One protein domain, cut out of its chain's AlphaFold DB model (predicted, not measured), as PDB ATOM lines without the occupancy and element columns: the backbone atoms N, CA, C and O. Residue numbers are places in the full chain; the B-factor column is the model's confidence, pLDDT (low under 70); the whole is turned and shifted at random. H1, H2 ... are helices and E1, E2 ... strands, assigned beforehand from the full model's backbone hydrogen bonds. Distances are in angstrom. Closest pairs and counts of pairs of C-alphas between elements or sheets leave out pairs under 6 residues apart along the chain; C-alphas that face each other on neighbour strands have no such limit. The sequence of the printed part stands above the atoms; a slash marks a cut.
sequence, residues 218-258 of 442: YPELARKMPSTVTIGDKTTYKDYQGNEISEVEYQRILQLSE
ATOM      1  N   TYR A 218      45.438  28.617 -15.767       86.50
ATOM      2  CA  TYR A 218      45.964  29.846 -16.363       86.50
ATOM      3  C   TYR A 218      46.042  30.953 -15.289       86.50
ATOM      4  O   TYR A 218      45.128  31.779 -15.175       86.50
ATOM      5  N   PRO A 219      47.083  30.960 -14.428       82.50
ATOM      6  CA  PRO A 219      47.189  31.875 -13.284       82.50
ATOM      7  C   PRO A 219      47.103  33.363 -13.646       82.50
ATOM      8  O   PRO A 219      46.604  34.172 -12.861       82.50
ATOM      9  N   GLU A 220      47.586  33.735 -14.827       80.12
ATOM     10  CA  GLU A 220      47.513  35.085 -15.379       80.12
ATOM     11  C   GLU A 220      46.074  35.547 -15.633       80.12
ATOM     12  O   GLU A 220      45.765  36.711 -15.373       80.12
ATOM     13  N   LEU A 221      45.185  34.637 -16.047       76.62
ATOM     14  CA  LEU A 221      43.773  34.929 -16.322       76.62
ATOM     15  C   LEU A 221      42.939  34.979 -15.037       76.62
ATOM     16  O   LEU A 221      42.017  35.780 -14.928       76.62
ATOM     17  N   ALA A 222      43.287  34.175 -14.030       68.50
ATOM     18  CA  ALA A 222      42.567  34.139 -12.754       68.50
ATOM     19  C   ALA A 222      42.863  35.339 -11.833       68.50
ATOM     20  O   ALA A 222      42.074  35.651 -10.942       68.50
ATOM     21  N   ARG A 223      44.001  36.027 -12.011       72.31
ATOM     22  CA  ARG A 223      44.384  37.185 -11.175       72.31
ATOM     23  C   ARG A 223      43.684  38.484 -11.565       72.31
ATOM     24  O   ARG A 223      43.548  39.370 -10.723       72.31
ATOM     25  N   LYS A 224      43.290  38.627 -12.830       76.62
ATOM     26  CA  LYS A 224      42.599  39.807 -13.353       76.62
ATOM     27  C   LYS A 224      41.562  39.359 -14.370       76.62
ATOM     28  O   LYS A 224      41.916  38.936 -15.464       76.62
ATOM     29  N   MET A 225      40.294  39.496 -13.998       78.81
ATOM     30  CA  MET A 225      39.183  39.173 -14.886       78.81
ATOM     31  C   MET A 225      39.151  40.138 -16.081       78.81
ATOM     32  O   MET A 225      39.497  41.317 -15.920       78.81
ATOM     33  N   PRO A 226      38.719  39.674 -17.266       82.88
ATOM     34  CA  PRO A 226      38.411  40.574 -18.367       82.88
ATOM     35  C   PRO A 226      37.263  41.513 -17.954       82.88
ATOM     36  O   PRO A 226      36.495  41.214 -17.036       82.88
ATOM     37  N   SER A 227      37.143  42.669 -18.604       87.00
ATOM     38  CA  SER A 227      36.173  43.703 -18.208       87.00
ATOM     39  C   SER A 227      35.330  44.196 -19.375       87.00
ATOM     40  O   SER A 227      35.741  44.140 -20.531       87.00
ATOM     41  N   THR A 228      34.142  44.707 -19.062       89.31
ATOM     42  CA  THR A 228      33.235  45.333 -20.030       89.31
ATOM     43  C   THR A 228      33.098  46.820 -19.742       89.31
ATOM     44  O   THR A 228      32.949  47.221 -18.586       89.31
ATOM     45  N   VAL A 229      33.093  47.642 -20.789       85.62
ATOM     46  CA  VAL A 229      32.788  49.075 -20.713       85.62
ATOM     47  C   VAL A 229      31.587  49.357 -21.607       85.62
ATOM     48  O   VAL A 229      31.666  49.149 -22.815       85.62
ATOM     49  N   THR A 230      30.496  49.854 -21.029       86.56
ATOM     50  CA  THR A 230      29.279  50.212 -21.774       86.56
ATOM     51  C   THR A 230      29.091  51.727 -21.771       86.56
ATOM     52  O   THR A 230      29.036  52.345 -20.708       86.56
ATOM     53  N   ILE A 231      29.011  52.335 -22.958       84.38
ATOM     54  CA  ILE A 231      28.740  53.769 -23.154       84.38
ATOM     55  C   ILE A 231      27.565  53.894 -24.127       84.38
ATOM     56  O   ILE A 231      27.692  53.560 -25.307       84.38
ATOM     57  N   GLY A 232      26.419  54.376 -23.636       83.69
ATOM     58  CA  GLY A 232      25.163  54.333 -24.393       83.69
ATOM     59  C   GLY A 232      24.785  52.885 -24.718       83.69
ATOM     60  O   GLY A 232      24.810  52.038 -23.830       83.69
ATOM     61  N   ASP A 233      24.516  52.598 -25.993       84.50
ATOM     62  CA  ASP A 233      24.149  51.255 -26.472       84.50
ATOM     63  C   ASP A 233      25.356  50.399 -26.904       84.50
ATOM     64  O   ASP A 233      25.192  49.269 -27.366       84.50
ATOM     65  N   LYS A 234      26.587  50.922 -26.795       86.31
ATOM     66  CA  LYS A 234      27.799  50.211 -27.219       86.31
ATOM     67  C   LYS A 234      28.522  49.608 -26.018       86.31
ATOM     68  O   LYS A 234      28.947  50.334 -25.119       86.31
ATOM     69  N   THR A 235      28.735  48.295 -26.061       89.12
ATOM     70  CA  THR A 235      29.591  47.564 -25.118       89.12
ATOM     71  C   THR A 235      30.913  47.212 -25.789       89.12
ATOM     72  O   THR A 235      30.934  46.627 -26.869       89.12
ATOM     73  N   THR A 236      32.012  47.574 -25.139       88.69
ATOM     74  CA  THR A 236      33.375  47.198 -25.515       88.69
ATOM     75  C   THR A 236      33.914  46.206 -24.491       88.69
ATOM     76  O   THR A 236      33.813  46.437 -23.283       88.69
ATOM     77  N   TYR A 237      34.510  45.117 -24.968       91.56
ATOM     78  CA  TYR A 237      35.119  44.084 -24.135       91.56
ATOM     79  C   TYR A 237      36.627  44.305 -24.061       91.56
ATOM     80  O   TYR A 237      37.247  44.689 -25.052       91.56
ATOM     81  N   LYS A 238      37.221  44.084 -22.889       89.06
ATOM     82  CA  LYS A 238      38.655  44.260 -22.658       89.06
ATOM     83  C   LYS A 238      39.276  43.046 -21.985       89.06
ATOM     84  O   LYS A 238      38.666  42.457 -21.092       89.06
ATOM     85  N   ASP A 239      40.499  42.711 -22.382       84.56
ATOM     86  CA  ASP A 239      41.309  41.693 -21.711       84.56
ATOM     87  C   ASP A 239      41.841  42.180 -20.343       84.56
ATOM     88  O   ASP A 239      41.577  43.298 -19.890       84.56
ATOM     89  N   TYR A 240      42.622  41.330 -19.677       81.75
ATOM     90  CA  TYR A 240      43.232  41.603 -18.371       81.75
ATOM     91  C   TYR A 240      44.372  42.645 -18.409       81.75
ATOM     92  O   TYR A 240      44.824  43.107 -17.352       81.75
ATOM     93  N   GLN A 241      44.842  43.020 -19.603       83.75
ATOM     94  CA  GLN A 241      45.820  44.088 -19.845       83.75
ATOM     95  C   GLN A 241      45.142  45.416 -20.230       83.75
ATOM     96  O   GLN A 241      45.799  46.456 -20.239       83.75
ATOM     97  N   GLY A 242      43.829  45.404 -20.477       83.81
ATOM     98  CA  GLY A 242      43.036  46.567 -20.869       83.81
ATOM     99  C   GLY A 242      42.924  46.778 -22.382       83.81
ATOM    100  O   GLY A 242      42.389  47.817 -22.789       83.81
ATOM    101  N   ASN A 243      43.387  45.828 -23.199       88.56
ATOM    102  CA  ASN A 243      43.252  45.871 -24.654       88.56
ATOM    103  C   ASN A 243      41.817  45.528 -25.060       88.56
ATOM    104  O   ASN A 243      41.202  44.651 -24.457       88.56
ATOM    105  N   GLU A 244      41.289  46.200 -26.083       90.81
ATOM    106  CA  GLU A 244      39.976  45.877 -26.651       90.81
ATOM    107  C   GLU A 244      40.022  44.519 -27.366       90.81
ATOM    108  O   GLU A 244      40.912  44.263 -28.176       90.81
ATOM    109  N   ILE A 245      39.061  43.657 -27.042       90.31
ATOM    110  CA  ILE A 245      38.913  42.300 -27.573       90.31
ATOM    111  C   ILE A 245      37.487  42.089 -28.082       90.31
ATOM    112  O   ILE A 245      36.566  42.843 -27.752       90.31
ATOM    113  N   SER A 246      37.281  41.046 -28.882       91.62
ATOM    114  CA  SER A 246      35.937  40.641 -29.290       91.62
ATOM    115  C   SER A 246      35.144  40.026 -28.128       91.62
ATOM    116  O   SER A 246      35.706  39.509 -27.163       91.62
ATOM    117  N   GLU A 247      33.814  40.011 -28.248       91.88
ATOM    118  CA  GLU A 247      32.938  39.303 -27.303       91.88
ATOM    119  C   GLU A 247      33.277  37.807 -27.214       91.88
ATOM    120  O   GLU A 247      33.276  37.225 -26.134       91.88
ATOM    121  N   VAL A 248      33.627  37.185 -28.344       92.25
ATOM    122  CA  VAL A 248      34.006  35.765 -28.402       92.25
ATOM    123  C   VAL A 248      35.290  35.510 -27.611       92.25
ATOM    124  O   VAL A 248      35.375  34.536 -26.863       92.25
ATOM    125  N   GLU A 249      36.283  36.391 -27.731       88.56
ATOM    126  CA  GLU A 249      37.520  36.310 -26.948       88.56
ATOM    127  C   GLU A 249      37.269  36.577 -25.465       88.56
ATOM    128  O   GLU A 249      37.825  35.876 -24.625       88.56
ATOM    129  N   TYR A 250      36.391  37.523 -25.136       90.19
ATOM    130  CA  TYR A 250      35.979  37.794 -23.761       90.19
ATOM    131  C   TYR A 250      35.349  36.562 -23.103       90.19
ATOM    132  O   TYR A 250      35.785  36.153 -22.025       90.19
ATOM    133  N   GLN A 251      34.387  35.921 -23.775       90.38
ATOM    134  CA  GLN A 251      33.754  34.694 -23.281       90.38
ATOM    135  C   GLN A 251      34.760  33.545 -23.158       90.38
ATOM    136  O   GLN A 251      34.729  32.793 -22.187       90.38
ATOM    137  N   ARG A 252      35.706  33.436 -24.099       88.88
ATOM    138  CA  ARG A 252      36.779  32.438 -24.029       88.88
ATOM    139  C   ARG A 252      37.721  32.681 -22.848       88.88
ATOM    140  O   ARG A 252      38.094  31.723 -22.181       88.88
ATOM    141  N   ILE A 253      38.114  33.928 -22.582       87.12
ATOM    142  CA  ILE A 253      38.967  34.271 -21.434       87.12
ATOM    143  C   ILE A 253      38.228  33.998 -20.125       87.12
ATOM    144  O   ILE A 253      38.828  33.421 -19.223       87.12
ATOM    145  N   LEU A 254      36.941  34.351 -20.033       86.19
ATOM    146  CA  LEU A 254      36.110  33.997 -18.879       86.19
ATOM    147  C   LEU A 254      36.098  32.484 -18.655       86.19
ATOM    148  O   LEU A 254      36.449  32.033 -17.569       86.19
ATOM    149  N   GLN A 255      35.813  31.702 -19.698       87.94
ATOM    150  CA  GLN A 255      35.807  30.243 -19.610       87.94
ATOM    151  C   GLN A 255      37.163  29.683 -19.147       87.94
ATOM    152  O   GLN A 255      37.209  28.851 -18.249       87.94
ATOM    153  N   LEU A 256      38.275  30.159 -19.721       87.12
ATOM    154  CA  LEU A 256      39.622  29.715 -19.341       87.12
ATOM    155  C   LEU A 256      40.010  30.157 -17.922       87.12
ATOM    156  O   LEU A 256      40.737  29.439 -17.241       87.12
ATOM    157  N   SER A 257      39.528  31.314 -17.458       83.44
ATOM    158  CA  SER A 257      39.767  31.800 -16.091       83.44
ATOM    159  C   SER A 257      39.070  30.947 -15.024       83.44
ATOM    160  O   SER A 257      39.503  30.929 -13.871       83.44
ATOM    161  N   GLU A 258      38.033  30.205 -15.421       84.94
ATOM    162  CA  GLU A 258      37.313  29.242 -14.586       84.94
ATOM    163  C   GLU A 258      37.909  27.821 -14.664       84.94
ATOM    164  O   GLU A 258      37.473  26.934 -13.928       84.94
TER     165      GLU A 258
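What this domain is: This is residues 218 to 258 of the 442 residues of an uncharacterized protein of Candidatus Pacebacteria bacterium (UniProt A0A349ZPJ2). A two-stranded hairpin, E1 and E2, makes one end of a small rod, and helices H1 and H2 make the other, with H2 beginning near E2 and ending at H1. The printed part has 41 residues, in the order H1, E1, E2, H2, mixed helices and strands with an antiparallel sheet. It is compact, with a radius of gyration of the C-alphas of 10.2 A and spans of 33 by 16 by 13 A.

Where its parts are: H1, residues 219 to 223, begins at C-alpha (47.189, 31.875, -13.284). E1, residues 227 to 231, is 13.5 A long, and E2, residues 234 to 238, 13.2 A. H2, residues 247 to 257, is 15.1 A long and ends at C-alpha (39.767, 31.800, -16.091).

How they stand to each other: In the E1 and E2 hairpin, N 229 and O 236 are 2.9 A apart, within hydrogen-bond range. Residues 237 to 238 of E2 also pair antiparallel with 244 to 245. The closest C-alphas of E2 and H2, Tyr 237 and Glu 247, are 6.1 A apart. E1 and H2 are only just apart, at 8.1 A. H1 and H2 touch, closest at the C-alphas of Ala 222 and Ser 257, 4.9 A. Every O i to N i+4 pair in H1 and H2 is within hydrogen-bond range.

The domain as a whole: The farthest C-alphas, Pro 219 and Gly 232, are 33.4 A apart. The printed part has no cut and no long link; residue 222 is under pLDDT 70.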